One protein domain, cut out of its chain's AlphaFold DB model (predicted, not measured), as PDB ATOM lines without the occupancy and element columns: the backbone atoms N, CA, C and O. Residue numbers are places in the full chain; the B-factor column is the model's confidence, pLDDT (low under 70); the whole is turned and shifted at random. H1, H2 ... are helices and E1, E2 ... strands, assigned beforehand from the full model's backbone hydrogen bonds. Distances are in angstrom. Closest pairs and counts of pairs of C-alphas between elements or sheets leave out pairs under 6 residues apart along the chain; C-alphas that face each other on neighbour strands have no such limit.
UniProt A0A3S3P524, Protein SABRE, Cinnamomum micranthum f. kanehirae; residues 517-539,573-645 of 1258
ATOM      1  N   GLU A 517      45.277 -12.493 -41.542       84.69
ATOM      2  CA  GLU A 517      44.360 -13.354 -40.810       84.69
ATOM      3  C   GLU A 517      42.949 -13.179 -41.369       84.69
ATOM      4  O   GLU A 517      42.393 -12.080 -41.362       84.69
ATOM      5  N   VAL A 518      42.379 -14.270 -41.875       80.44
ATOM      6  CA  VAL A 518      41.040 -14.315 -42.461       80.44
ATOM      7  C   VAL A 518      40.185 -15.225 -41.597       80.44
ATOM      8  O   VAL A 518      40.524 -16.381 -41.388       80.44
ATOM      9  N   SER A 519      39.065 -14.725 -41.084       77.00
ATOM     10  CA  SER A 519      38.129 -15.541 -40.304       77.00
ATOM     11  C   SER A 519      36.764 -15.557 -40.979       77.00
ATOM     12  O   SER A 519      36.229 -14.505 -41.326       77.00
ATOM     13  N   PHE A 520      36.210 -16.749 -41.181       70.06
ATOM     14  CA  PHE A 520      34.944 -16.972 -41.862       70.06
ATOM     15  C   PHE A 520      33.998 -17.809 -40.995       70.06
ATOM     16  O   PHE A 520      34.395 -18.798 -40.378       70.06
ATOM     17  N   GLY A 521      32.728 -17.398 -40.949       65.12
ATOM     18  CA  GLY A 521      31.694 -18.031 -40.138       65.12
ATOM     19  C   GLY A 521      30.369 -18.174 -40.880       65.12
ATOM     20  O   GLY A 521      30.065 -17.444 -41.827       65.12
ATOM     21  N   VAL A 522      29.554 -19.120 -40.425       57.81
ATOM     22  CA  VAL A 522      28.286 -19.483 -41.062       57.81
ATOM     23  C   VAL A 522      27.247 -18.374 -40.861       57.81
ATOM     24  O   VAL A 522      26.824 -18.106 -39.740       57.81
ATOM     25  N   GLY A 523      26.801 -17.743 -41.954       51.81
ATOM     26  CA  GLY A 523      25.775 -16.686 -41.941       51.81
ATOM     27  C   GLY A 523      26.279 -15.269 -42.231       51.81
ATOM     28  O   GLY A 523      25.456 -14.361 -42.354       51.81
ATOM     29  N   PHE A 524      27.591 -15.080 -42.392       51.53
ATOM     30  CA  PHE A 524      28.173 -13.834 -42.899       51.53
ATOM     31  C   PHE A 524      28.233 -13.848 -44.430       51.53
ATOM     32  O   PHE A 524      28.263 -14.911 -45.055       51.53
ATOM     33  N   GLU A 525      28.205 -12.668 -45.054       46.06
ATOM     34  CA  GLU A 525      28.496 -12.588 -46.486       46.06
ATOM     35  C   GLU A 525      29.950 -13.008 -46.748       46.06
ATOM     36  O   GLU A 525      30.784 -12.900 -45.848       46.06
ATOM     37  N   PRO A 526      30.278 -13.519 -47.952       48.97
ATOM     38  CA  PRO A 526      31.655 -13.855 -48.293       48.97
ATOM     39  C   PRO A 526      32.576 -12.676 -47.977       48.97
ATOM     40  O   PRO A 526      32.253 -11.548 -48.354       48.97
ATOM     41  N   ALA A 527      33.728 -12.928 -47.348       45.84
ATOM     42  CA  ALA A 527      34.690 -11.878 -47.000       45.84
ATOM     43  C   ALA A 527      35.067 -11.013 -48.219       45.84
ATOM     44  O   ALA A 527      35.285  -9.816 -48.090       45.84
ATOM     45  N   LEU A 528      35.043 -11.589 -49.426       42.84
ATOM     46  CA  LEU A 528      35.239 -10.875 -50.691       42.84
ATOM     47  C   LEU A 528      34.179  -9.793 -50.969       42.84
ATOM     48  O   LEU A 528      34.505  -8.746 -51.526       42.84
ATOM     49  N   ASN A 529      32.922 -10.002 -50.564       47.53
ATOM     50  CA  ASN A 529      31.873  -8.992 -50.704       47.53
ATOM     51  C   ASN A 529      32.075  -7.841 -49.711       47.53
ATOM     52  O   ASN A 529      31.886  -6.676 -50.063       47.53
ATOM     53  N   ASP A 530      32.527  -8.161 -48.498       47.34
ATOM     54  CA  ASP A 530      32.899  -7.160 -47.501       47.34
ATOM     55  C   ASP A 530      34.176  -6.418 -47.899       47.34
ATOM     56  O   ASP A 530      34.251  -5.222 -47.662       47.34
ATOM     57  N   ILE A 531      35.131  -7.061 -48.581       44.84
ATOM     58  CA  ILE A 531      36.308  -6.412 -49.176       44.84
ATOM     59  C   ILE A 531      35.875  -5.459 -50.294       44.84
ATOM     60  O   ILE A 531      36.261  -4.297 -50.272       44.84
ATOM     61  N   SER A 532      35.018  -5.886 -51.227       44.88
ATOM     62  CA  SER A 532      34.469  -5.011 -52.278       44.88
ATOM     63  C   SER A 532      33.725  -3.809 -51.684       44.88
ATOM     64  O   SER A 532      33.962  -2.653 -52.054       44.88
ATOM     65  N   TYR A 533      32.876  -4.052 -50.683       44.75
ATOM     66  CA  TYR A 533      32.176  -3.000 -49.958       44.75
ATOM     67  C   TYR A 533      33.143  -2.103 -49.180       44.75
ATOM     68  O   TYR A 533      33.002  -0.885 -49.246       44.75
ATOM     69  N   ALA A 534      34.145  -2.663 -48.502       40.31
ATOM     70  CA  ALA A 534      35.153  -1.944 -47.733       40.31
ATOM     71  C   ALA A 534      36.061  -1.113 -48.631       40.31
ATOM     72  O   ALA A 534      36.300   0.032 -48.286       40.31
ATOM     73  N   PHE A 535      36.481  -1.592 -49.802       44.25
ATOM     74  CA  PHE A 535      37.158  -0.772 -50.807       44.25
ATOM     75  C   PHE A 535      36.245   0.362 -51.261       44.25
ATOM     76  O   PHE A 535      36.638   1.525 -51.227       44.25
ATOM     77  N   THR A 536      34.982   0.067 -51.575       44.59
ATOM     78  CA  THR A 536      34.013   1.094 -51.979       44.59
ATOM     79  C   THR A 536      33.733   2.102 -50.852       44.59
ATOM     80  O   THR A 536      33.431   3.262 -51.122       44.59
ATOM     81  N   VAL A 537      33.786   1.691 -49.585       41.03
ATOM     82  CA  VAL A 537      33.553   2.537 -48.403       41.03
ATOM     83  C   VAL A 537      34.820   3.273 -47.980       41.03
ATOM     84  O   VAL A 537      34.719   4.426 -47.589       41.03
ATOM     85  N   ALA A 538      36.000   2.674 -48.088       37.44
ATOM     86  CA  ALA A 538      37.296   3.282 -47.800       37.44
ATOM     87  C   ALA A 538      37.634   4.341 -48.851       37.44
ATOM     88  O   ALA A 538      38.000   5.455 -48.485       37.44
ATOM     89  N   LEU A 539      37.367   4.063 -50.133       41.69
ATOM     90  CA  LEU A 539      37.382   5.069 -51.200       41.69
ATOM     91  C   LEU A 539      36.374   6.204 -50.938       41.69
ATOM     92  O   LEU A 539      36.611   7.333 -51.352       41.69
ATOM     93  N   GLU A 573      28.926  -9.205 -61.250       69.69
ATOM     94  CA  GLU A 573      29.563  -7.900 -61.074       69.69
ATOM     95  C   GLU A 573      31.090  -8.018 -61.086       69.69
ATOM     96  O   GLU A 573      31.739  -7.253 -61.793       69.69
ATOM     97  N   VAL A 574      31.670  -8.976 -60.355       69.62
ATOM     98  CA  VAL A 574      33.123  -9.216 -60.371       69.62
ATOM     99  C   VAL A 574      33.577  -9.581 -61.784       69.62
ATOM    100  O   VAL A 574      34.455  -8.912 -62.318       69.62
ATOM    101  N   ARG A 575      32.905 -10.545 -62.429       75.81
ATOM    102  CA  ARG A 575      33.190 -10.969 -63.810       75.81
ATOM    103  C   ARG A 575      33.112  -9.816 -64.821       75.81
ATOM    104  O   ARG A 575      33.847  -9.814 -65.801       75.81
ATOM    105  N   ASN A 576      32.186  -8.873 -64.636       69.56
ATOM    106  CA  ASN A 576      31.932  -7.797 -65.599       69.56
ATOM    107  C   ASN A 576      32.786  -6.541 -65.366       69.56
ATOM    108  O   ASN A 576      33.112  -5.842 -66.323       69.56
ATOM    109  N   TYR A 577      33.099  -6.210 -64.110       67.69
ATOM    110  CA  TYR A 577      33.720  -4.929 -63.758       67.69
ATOM    111  C   TYR A 577      35.195  -5.022 -63.379       67.69
ATOM    112  O   TYR A 577      35.865  -3.989 -63.415       67.69
ATOM    113  N   ILE A 578      35.688  -6.193 -62.981       72.38
ATOM    114  CA  ILE A 578      37.040  -6.370 -62.449       72.38
ATOM    115  C   ILE A 578      37.836  -7.210 -63.442       72.38
ATOM    116  O   ILE A 578      37.523  -8.375 -63.653       72.38
ATOM    117  N   HIS A 579      38.854  -6.593 -64.035       76.62
ATOM    118  CA  HIS A 579      39.722  -7.191 -65.038       76.62
ATOM    119  C   HIS A 579      41.194  -6.856 -64.760       76.62
ATOM    120  O   HIS A 579      41.514  -5.896 -64.051       76.62
ATOM    121  N   GLY A 580      42.101  -7.621 -65.359       78.81
ATOM    122  CA  GLY A 580      43.547  -7.484 -65.150       78.81
ATOM    123  C   GLY A 580      44.102  -8.416 -64.070       78.81
ATOM    124  O   GLY A 580      43.388  -9.276 -63.544       78.81
ATOM    125  N   ASN A 581      45.397  -8.271 -63.783       83.06
ATOM    126  CA  ASN A 581      46.130  -9.195 -62.926       83.06
ATOM    127  C   ASN A 581      46.281  -8.647 -61.502       83.06
ATOM    128  O   ASN A 581      47.035  -7.711 -61.235       83.06
ATOM    129  N   TYR A 582      45.596  -9.265 -60.548       84.44
ATOM    130  CA  TYR A 582      45.740  -8.947 -59.131       84.44
ATOM    131  C   TYR A 582      46.625  -9.999 -58.480       84.44
ATOM    132  O   TYR A 582      46.269 -11.172 -58.483       84.44
ATOM    133  N   ALA A 583      47.749  -9.589 -57.900       87.06
ATOM    134  CA  ALA A 583      48.645 -10.491 -57.185       87.06
ATOM    135  C   ALA A 583      48.725 -10.070 -55.716       87.06
ATOM    136  O   ALA A 583      49.051  -8.927 -55.405       87.06
ATOM    137  N   LEU A 584      48.401 -10.977 -54.802       88.94
ATOM    138  CA  LEU A 584      48.495 -10.769 -53.363       88.94
ATOM    139  C   LEU A 584      49.579 -11.687 -52.814       88.94
ATOM    140  O   LEU A 584      49.478 -12.906 -52.936       88.94
ATOM    141  N   PHE A 585      50.589 -11.099 -52.193       90.44
ATOM    142  CA  PHE A 585      51.713 -11.806 -51.598       90.44
ATOM    143  C   PHE A 585      51.641 -11.670 -50.084       90.44
ATOM    144  O   PHE A 585      51.553 -10.558 -49.565       90.44
ATOM    145  N   PHE A 586      51.698 -12.783 -49.370       91.75
ATOM    146  CA  PHE A 586      51.631 -12.841 -47.919       91.75
ATOM    147  C   PHE A 586      52.842 -13.603 -47.383       91.75
ATOM    148  O   PHE A 586      53.122 -14.694 -47.869       91.75
ATOM    149  N   ALA A 587      53.549 -13.063 -46.387       89.00
ATOM    150  CA  ALA A 587      54.651 -13.796 -45.750       89.00
ATOM    151  C   ALA A 587      54.161 -14.836 -44.721       89.00
ATOM    152  O   ALA A 587      54.784 -15.880 -44.571       89.00
ATOM    153  N   GLU A 588      53.036 -14.567 -44.051       90.81
ATOM    154  CA  GLU A 588      52.338 -15.518 -43.179       90.81
ATOM    155  C   GLU A 588      50.822 -15.378 -43.351       90.81
ATOM    156  O   GLU A 588      50.292 -14.257 -43.316       90.81
ATOM    157  N   THR A 589      50.094 -16.498 -43.452       89.94
ATOM    158  CA  THR A 589      48.623 -16.472 -43.449       89.94
ATOM    159  C   THR A 589      47.987 -17.434 -42.460       89.94
ATOM    160  O   THR A 589      48.477 -18.533 -42.195       89.94
ATOM    161  N   ARG A 590      46.855 -17.000 -41.900       89.75
ATOM    162  CA  ARG A 590      45.998 -17.803 -41.026       89.75
ATOM    163  C   ARG A 590      44.547 -17.658 -41.454       89.75
ATOM    164  O   ARG A 590      44.024 -16.549 -41.496       89.75
ATOM    165  N   TRP A 591      43.892 -18.771 -41.742       87.00
ATOM    166  CA  TRP A 591      42.491 -18.818 -42.134       87.00
ATOM    167  C   TRP A 591      41.712 -19.613 -41.098       87.00
ATOM    168  O   TRP A 591      42.012 -20.779 -40.876       87.00
ATOM    169  N   ASN A 592      40.715 -19.007 -40.466       85.06
ATOM    170  CA  ASN A 592      39.887 -19.645 -39.448       85.06
ATOM    171  C   ASN A 592      38.468 -19.843 -39.996       85.06
ATOM    172  O   ASN A 592      37.769 -18.867 -40.261       85.06
ATOM    173  N   PHE A 593      38.015 -21.085 -40.123       83.81
ATOM    174  CA  PHE A 593      36.658 -21.442 -40.534       83.81
ATOM    175  C   PHE A 593      35.895 -22.010 -39.340       83.81
ATOM    176  O   PHE A 593      36.210 -23.095 -38.856       83.81
ATOM    177  N   LEU A 594      34.887 -21.293 -38.847       79.81
ATOM    178  CA  LEU A 594      34.124 -21.724 -37.671       79.81
ATOM    179  C   LEU A 594      33.258 -22.944 -37.995       79.81
ATOM    180  O   LEU A 594      32.530 -22.935 -38.986       79.81
ATOM    181  N   ALA A 595      33.285 -23.964 -37.140       78.25
ATOM    182  CA  ALA A 595      32.471 -25.175 -37.274       78.25
ATOM    183  C   ALA A 595      31.120 -25.084 -36.546       78.25
ATOM    184  O   ALA A 595      30.398 -26.072 -36.399       78.25
ATOM    185  N   THR A 596      30.744 -23.879 -36.117       73.19
ATOM    186  CA  THR A 596      29.456 -23.585 -35.490       73.19
ATOM    187  C   THR A 596      28.809 -22.353 -36.122       73.19
ATOM    188  O   THR A 596      29.430 -21.582 -36.852       73.19
ATOM    189  N   THR A 597      27.520 -22.159 -35.837       69.62
ATOM    190  CA  THR A 597      26.800 -20.928 -36.211       69.62
ATOM    191  C   THR A 597      27.006 -19.787 -35.213       69.62
ATOM    192  O   THR A 597      26.504 -18.685 -35.439       69.62
ATOM    193  N   ASN A 598      27.710 -20.032 -34.101       67.56
ATOM    194  CA  ASN A 598      27.976 -19.032 -33.078       67.56
ATOM    195  C   ASN A 598      29.212 -18.201 -33.476       67.56
ATOM    196  O   ASN A 598      30.316 -18.741 -33.500       67.56
ATOM    197  N   PRO A 599      29.073 -16.892 -33.749       64.56
ATOM    198  CA  PRO A 599      30.198 -16.051 -34.162       64.56
ATOM    199  C   PRO A 599      31.244 -15.822 -33.063       64.56
ATOM    200  O   PRO A 599      32.336 -15.345 -33.359       64.56
ATOM    201  N   TYR A 600      30.919 -16.122 -31.803       65.81
ATOM    202  CA  TYR A 600      31.829 -15.962 -30.666       65.81
ATOM    203  C   TYR A 600      32.571 -17.252 -30.298       65.81
ATOM    204  O   TYR A 600      33.351 -17.253 -29.345       65.81
ATOM    205  N   GLU A 601      32.335 -18.342 -31.031       70.50
ATOM    206  CA  GLU A 601      33.008 -19.618 -30.814       70.50
ATOM    207  C   GLU A 601      34.490 -19.511 -31.195       70.50
ATOM    208  O   GLU A 601      34.827 -19.058 -32.288       70.50
ATOM    209  N   LYS A 602      35.389 -19.907 -30.288       69.38
ATOM    210  CA  LYS A 602      36.848 -19.795 -30.496       69.38
ATOM    211  C   LYS A 602      37.557 -21.137 -30.633       69.38
ATOM    212  O   LYS A 602      38.666 -21.159 -31.181       69.38
ATOM    213  N   LEU A 603      36.931 -22.197 -30.119       70.12
ATOM    214  CA  LEU A 603      37.507 -23.532 -29.995       70.12
ATOM    215  C   LEU A 603      37.151 -24.393 -31.209       70.12
ATOM    216  O   LEU A 603      38.040 -24.974 -31.815       70.12
ATOM    217  N   ASP A 604      35.880 -24.408 -31.627       79.06
ATOM    218  CA  ASP A 604      35.429 -25.284 -32.715       79.06
ATOM    219  C   ASP A 604      35.594 -24.639 -34.111       79.06
ATOM    220  O   ASP A 604      34.717 -23.918 -34.604       79.06
ATOM    221  N   LYS A 605      36.754 -24.864 -34.742       84.00
ATOM    222  CA  LYS A 605      37.151 -24.293 -36.037       84.00
ATOM    223  C   LYS A 605      38.108 -25.196 -36.829       84.00
ATOM    224  O   LYS A 605      38.957 -25.879 -36.268       84.00
ATOM    225  N   LEU A 606      38.027 -25.107 -38.155       86.81
ATOM    226  CA  LEU A 606      39.070 -25.559 -39.076       86.81
ATOM    227  C   LEU A 606      40.027 -24.391 -39.311       86.81
ATOM    228  O   LEU A 606      39.597 -23.315 -39.723       86.81
ATOM    229  N   GLN A 607      41.314 -24.582 -39.043       88.50
ATOM    230  CA  GLN A 607      42.327 -23.545 -39.206       88.50
ATOM    231  C   GLN A 607      43.332 -23.942 -40.288       88.50
ATOM    232  O   GLN A 607      43.943 -24.998 -40.202       88.50
ATOM    233  N   ILE A 608      43.538 -23.084 -41.283       89.38
ATOM    234  CA  ILE A 608      44.592 -23.240 -42.288       89.38
ATOM    235  C   ILE A 608      45.702 -22.251 -41.959       89.38
ATOM    236  O   ILE A 608      45.450 -21.054 -41.830       89.38
ATOM    237  N   VAL A 609      46.923 -22.741 -41.809       90.12
ATOM    238  CA  VAL A 609      48.117 -21.926 -41.598       90.12
ATOM    239  C   VAL A 609      49.063 -22.186 -42.756       90.12
ATOM    240  O   VAL A 609      49.300 -23.337 -43.111       90.12
ATOM    241  N   SER A 610      49.602 -21.128 -43.342       90.75
ATOM    242  CA  SER A 610      50.681 -21.228 -44.320       90.75
ATOM    243  C   SER A 610      51.736 -20.164 -44.056       90.75
ATOM    244  O   SER A 610      51.442 -19.122 -43.456       90.75
ATOM    245  N   GLY A 611      52.964 -20.449 -44.484       88.81
ATOM    246  CA  GLY A 611      54.044 -19.469 -44.537       88.81
ATOM    247  C   GLY A 611      53.820 -18.509 -45.702       88.81
ATOM    248  O   GLY A 611      52.792 -17.827 -45.775       88.81
ATOM    249  N   TYR A 612      54.764 -18.484 -46.644       91.06
ATOM    250  CA  TYR A 612      54.624 -17.677 -47.849       91.06
ATOM    251  C   TYR A 612      53.425 -18.147 -48.680       91.06
ATOM    252  O   TYR A 612      53.333 -19.320 -49.043       91.06
ATOM    253  N   MET A 613      52.518 -17.230 -49.003       92.31
ATOM    254  CA  MET A 613      51.350 -17.498 -49.832       92.31
ATOM    255  C   MET A 613      51.162 -16.404 -50.876       92.31
ATOM    256  O   MET A 613      51.121 -15.217 -50.573       92.31
ATOM    257  N   GLU A 614      50.993 -16.830 -52.114       92.62
ATOM    258  CA  GLU A 614      50.761 -16.002 -53.280       92.62
ATOM    259  C   GLU A 614      49.390 -16.339 -53.863       92.62
ATOM    260  O   GLU A 614      49.087 -17.501 -54.121       92.62
ATOM    261  N   ILE A 615      48.553 -15.322 -54.063       91.12
ATOM    262  CA  ILE A 615      47.258 -15.427 -54.734       91.12
ATOM    263  C   ILE A 615      47.303 -14.530 -55.965       91.12
ATOM    264  O   ILE A 615      47.320 -13.309 -55.835       91.12
ATOM    265  N   GLN A 616      47.274 -15.119 -57.150       89.25
ATOM    266  CA  GLN A 616      47.126 -14.408 -58.409       89.25
ATOM    267  C   GLN A 616      45.704 -14.600 -58.944       89.25
ATOM    268  O   GLN A 616      45.204 -15.719 -59.041       89.25
ATOM    269  N   HIS A 617      45.042 -13.512 -59.309       87.12
ATOM    270  CA  HIS A 617      43.770 -13.510 -60.017       87.12
ATOM    271  C   HIS A 617      43.969 -12.850 -61.377       87.12
ATOM    272  O   HIS A 617      44.414 -11.704 -61.447       87.12
ATOM    273  N   SER A 618      43.558 -13.539 -62.431       85.44
ATOM    274  CA  SER A 618      43.428 -13.020 -63.789       85.44
ATOM    275  C   SER A 618      42.023 -13.322 -64.320       85.44
ATOM    276  O   SER A 618      41.263 -14.082 -63.716       85.44
ATOM    277  N   ASP A 619      41.662 -12.758 -65.471       82.25
ATOM    278  CA  ASP A 619      40.357 -13.014 -66.087       82.25
ATOM    279  C   ASP A 619      40.135 -14.522 -66.307       82.25
ATOM    280  O   ASP A 619      40.858 -15.172 -67.058       82.25
ATOM    281  N   GLY A 620      39.147 -15.094 -65.609       81.75
ATOM    282  CA  GLY A 620      38.795 -16.515 -65.710       81.75
ATOM    283  C   GLY A 620      39.736 -17.496 -64.997       81.75
ATOM    284  O   GLY A 620      39.512 -18.700 -65.096       81.75
ATOM    285  N   ARG A 621      40.756 -17.040 -64.254       87.94
ATOM    286  CA  ARG A 621      41.707 -17.930 -63.562       87.94
ATOM    287  C   ARG A 621      42.152 -17.367 -62.217       87.94
ATOM    288  O   ARG A 621      42.524 -16.204 -62.103       87.94
ATOM    289  N   VAL A 622      42.150 -18.214 -61.193       90.25
ATOM    290  CA  VAL A 622      42.731 -17.923 -59.879       90.25
ATOM    291  C   VAL A 622      43.798 -18.962 -59.584       90.25
ATOM    292  O   VAL A 622      43.532 -20.159 -59.610       90.25
ATOM    293  N   TYR A 623      45.001 -18.496 -59.295       92.69
ATOM    294  CA  TYR A 623      46.143 -19.317 -58.938       92.69
ATOM    295  C   TYR A 623      46.572 -18.991 -57.512       92.69
ATOM    296  O   TYR A 623      46.742 -17.829 -57.153       92.69
ATOM    297  N   VAL A 624      46.733 -20.014 -56.685       92.81
ATOM    298  CA  VAL A 624      47.220 -19.897 -55.316       92.81
ATOM    299  C   VAL A 624      48.424 -20.805 -55.163       92.81
ATOM    300  O   VAL A 624      48.342 -21.996 -55.456       92.81
ATOM    301  N   HIS A 625      49.521 -20.260 -54.663       93.94
ATOM    302  CA  HIS A 625      50.728 -20.989 -54.312       93.94
ATOM    303  C   HIS A 625      51.044 -20.725 -52.842       93.94
ATOM    304  O   HIS A 625      51.135 -19.573 -52.436       93.94
ATOM    305  N   ALA A 626      51.200 -21.769 -52.034       92.19
ATOM    306  CA  ALA A 626      51.535 -21.638 -50.622       92.19
ATOM    307  C   ALA A 626      52.663 -22.593 -50.223       92.19
ATOM    308  O   ALA A 626      52.712 -23.736 -50.679       92.19
ATOM    309  N   GLN A 627      53.547 -22.111 -49.353       91.44
ATOM    310  CA  GLN A 627      54.595 -22.884 -48.695       91.44
ATOM    311  C   GLN A 627      54.189 -23.204 -47.251       91.44
ATOM    312  O   GLN A 627      53.449 -22.439 -46.623       91.44
ATOM    313  N   ASP A 628      54.661 -24.339 -46.738       88.81
ATOM    314  CA  ASP A 628      54.389 -24.838 -45.383       88.81
ATOM    315  C   ASP A 628      52.893 -24.840 -45.035       88.81
ATOM    316  O   ASP A 628      52.453 -24.317 -44.009       88.81
ATOM    317  N   PHE A 629      52.086 -25.406 -45.930       89.75
ATOM    318  CA  PHE A 629      50.635 -25.429 -45.823       89.75
ATOM    319  C   PHE A 629      50.169 -26.488 -44.816       89.75
ATOM    320  O   PHE A 629      50.396 -27.685 -45.003       89.75
ATOM    321  N   LYS A 630      49.477 -26.055 -43.758       90.75
ATOM    322  CA  LYS A 630      48.974 -26.908 -42.673       90.75
ATOM    323  C   LYS A 630      47.494 -26.655 -42.419       90.75
ATOM    324  O   LYS A 630      47.065 -25.509 -42.318       90.75
ATOM    325  N   ILE A 631      46.718 -27.721 -42.264       89.31
ATOM    326  CA  ILE A 631      45.317 -27.672 -41.837       89.31
ATOM    327  C   ILE A 631      45.209 -28.307 -40.454       89.31
ATOM    328  O   ILE A 631      45.606 -29.452 -40.258       89.31
ATOM    329  N   PHE A 632      44.623 -27.578 -39.513       87.44
ATOM    330  CA  PHE A 632      44.281 -28.026 -38.170       87.44
ATOM    331  C   PHE A 632      42.765 -28.135 -38.032       87.44
ATOM    332  O   PHE A 632      42.016 -27.301 -38.548       87.44
ATOM    333  N   VAL A 633      42.318 -29.163 -37.319       85.69
ATOM    334  CA  VAL A 633      40.906 -29.443 -37.063       85.69
ATOM    335  C   VAL A 633      40.696 -29.515 -35.550       85.69
ATOM    336  O   VAL A 633      41.489 -30.127 -34.842       85.69
ATOM    337  N   SER A 634      39.637 -28.885 -35.042       78.38
ATOM    338  CA  SER A 634      39.302 -28.828 -33.607       78.38
ATOM    339  C   SER A 634      38.541 -30.051 -33.080       78.38
ATOM    340  O   SER A 634      38.007 -30.013 -31.970       78.38
ATOM    341  N   SER A 635      38.459 -31.131 -33.860       67.44
ATOM    342  CA  SER A 635      37.745 -32.380 -33.548       67.44
ATOM    343  C   SER A 635      38.102 -32.919 -32.158       67.44
ATOM    344  O   SER A 635      37.209 -33.204 -31.358       67.44
ATOM    345  N   LEU A 636      39.399 -32.991 -31.849       61.78
ATOM    346  CA  LEU A 636      39.930 -33.504 -30.587       61.78
ATOM    347  C   LEU A 636      39.623 -32.563 -29.408       61.78
ATOM    348  O   LEU A 636      39.144 -33.006 -28.367       61.78
ATOM    349  N   GLU A 637      39.810 -31.255 -29.590       61.75
ATOM    350  CA  GLU A 637      39.559 -30.232 -28.562       61.75
ATOM    351  C   GLU A 637      38.058 -30.105 -28.227       61.75
ATOM    352  O   GLU A 637      37.678 -29.959 -27.062       61.75
ATOM    353  N   SER A 638      37.179 -30.254 -29.228       59.22
ATOM    354  CA  SER A 638      35.725 -30.296 -29.038       59.22
ATOM    355  C   SER A 638      35.258 -31.560 -28.309       59.22
ATOM    356  O   SER A 638      34.347 -31.464 -27.488       59.22
ATOM    357  N   LEU A 639      35.835 -32.731 -28.609       58.16
ATOM    358  CA  LEU A 639      35.474 -34.007 -27.973       58.16
ATOM    359  C   LEU A 639      35.884 -34.049 -26.497       58.16
ATOM    360  O   LEU A 639      35.111 -34.513 -25.654       58.16
ATOM    361  N   ILE A 640      37.059 -33.510 -26.169       57.94
ATOM    362  CA  ILE A 640      37.576 -33.440 -24.796       57.94
ATOM    363  C   ILE A 640      36.654 -32.597 -23.905       57.94
ATOM    364  O   ILE A 640      36.311 -33.026 -22.800       57.94
ATOM    365  N   ASN A 641      36.175 -31.454 -24.409       56.31
ATOM    366  CA  ASN A 641      35.247 -30.585 -23.679       56.31
ATOM    367  C   ASN A 641      33.873 -31.231 -23.433       56.31
ATOM    368  O   ASN A 641      33.199 -30.875 -22.466       56.31
ATOM    369  N   SER A 642      33.453 -32.183 -24.273       52.00
ATOM    370  CA  SER A 642      32.192 -32.914 -24.095       52.00
ATOM    371  C   SER A 642      32.309 -34.216 -23.293       52.00
ATOM    372  O   SER A 642      31.305 -34.648 -22.731       52.00
ATOM    373  N   CYS A 643      33.487 -34.854 -23.242       47.69
ATOM    374  CA  CYS A 643      33.623 -36.235 -22.754       47.69
ATOM    375  C   CYS A 643      34.638 -36.460 -21.616       47.69
ATOM    376  O   CYS A 643      34.739 -37.589 -21.141       47.69
ATOM    377  N   SER A 644      35.347 -35.440 -21.114       42.94
ATOM    378  CA  SER A 644      36.246 -35.568 -19.941       42.94
ATOM    379  C   SER A 644      37.288 -36.710 -20.036       42.94
ATOM    380  O   SER A 644      37.575 -37.382 -19.048       42.94
ATOM    381  N   LEU A 645      37.858 -36.938 -21.224       52.62
ATOM    382  CA  LEU A 645      38.916 -37.934 -21.472       52.62
ATOM    383  C   LEU A 645      40.322 -37.316 -21.302       52.62
ATOM    384  O   LEU A 645      40.505 -36.119 -21.530       52.62
TER     385      LEU A 645
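AT A GLANCE: This is residues 517 to 539 and 573 to 645 of the 1258 residues of the protein "Protein SABRE" of Cinnamomum micranthum f. kanehirae (UniProt A0A3S3P524). An open, twisted sheet is folded into a V: E2 and E5 each bend sharply midway, E3 turns into E4 at the same fold, and short E1 borders one wing. The helices sit off the sheet: H1 at the V's open side with residues 533 to 539 sticking out, H2 before E2 at the end of the other wing, and H3 extending the length after E5. The printed part has 96 residues in the order E1 H1 H2 E2 E3 E4 E5 H3, a mixed class of helices and strands; E1 is parallel to E2 and the other neighbour pairs are antiparallel. It is loose, with a radius of gyration of the C-alphas of 16.7 A, and elongated, spanning 54 by 30 by 23 A.

IN THESE COORDINATES: Find C-alpha 517 at (44.360, -13.354, -40.810), where E1 begins and runs to residue 520. H1 is residues 527 to 539, 17.7 A long, and H2 is residues 573 to 577. Look for C-alpha 582 at (45.740, -8.947, -59.131); from there E2 runs to residue 594 over 27.5 A, bending by 96 degrees at residue 587. E3 is residues 605 to 610, 16.2 A, and runs on into E4, residues 613 to 618, 16.7 A, at 91 degrees. E5, residues 621 to 633, covers 28.9 A and bends by 88 degrees at residue 627. H3, residues 635 to 643, ends at C-alpha 643, (33.623, -36.235, -22.754).

HOW THE PARTS SIT: Begin with E2 in the branched sheet: E1 lies on one side of it and E3 on the other side. E1 and E2 are parallel, with N 518 and O 590 at 2.8 A. E2 and E3 form a hairpin, with N 591 and O 608 at 2.8 A. Earlier in E2, residues 582 to 586 pair with antiparallel E4, as N 584 and O 615 show at 2.8 A. E4 and E5 form a hairpin, with N 616 and O 623 at 2.8 A. Farther along E5, residues 630 to 633 pair with antiparallel E3, where N 609 and O 630 are 2.8 A apart. H1, H2 and H3 are not on the sheet, H3 only just, with 4 pairs of C-alphas within 10 A. The closest C-alphas of E1 and H1 are those of Phe 520 and Ala 527, 7.2 A apart. Each O i to N i+4 pair of H1, H2 and H3 is within hydrogen-bond range.

THE WHOLE: The two C-alphas farthest apart are those of Tyr 577 and Leu 645, at 53.9 A. Residues 540 to 572 are not printed, and C-alphas 539 and 573 are 18.1 A apart across the cut. Of the links that are printed whole, none is long. Mean pLDDT of the printed part is 72.8; look for values under 70 at, among others, residues 521 to 539 and 635 to 645.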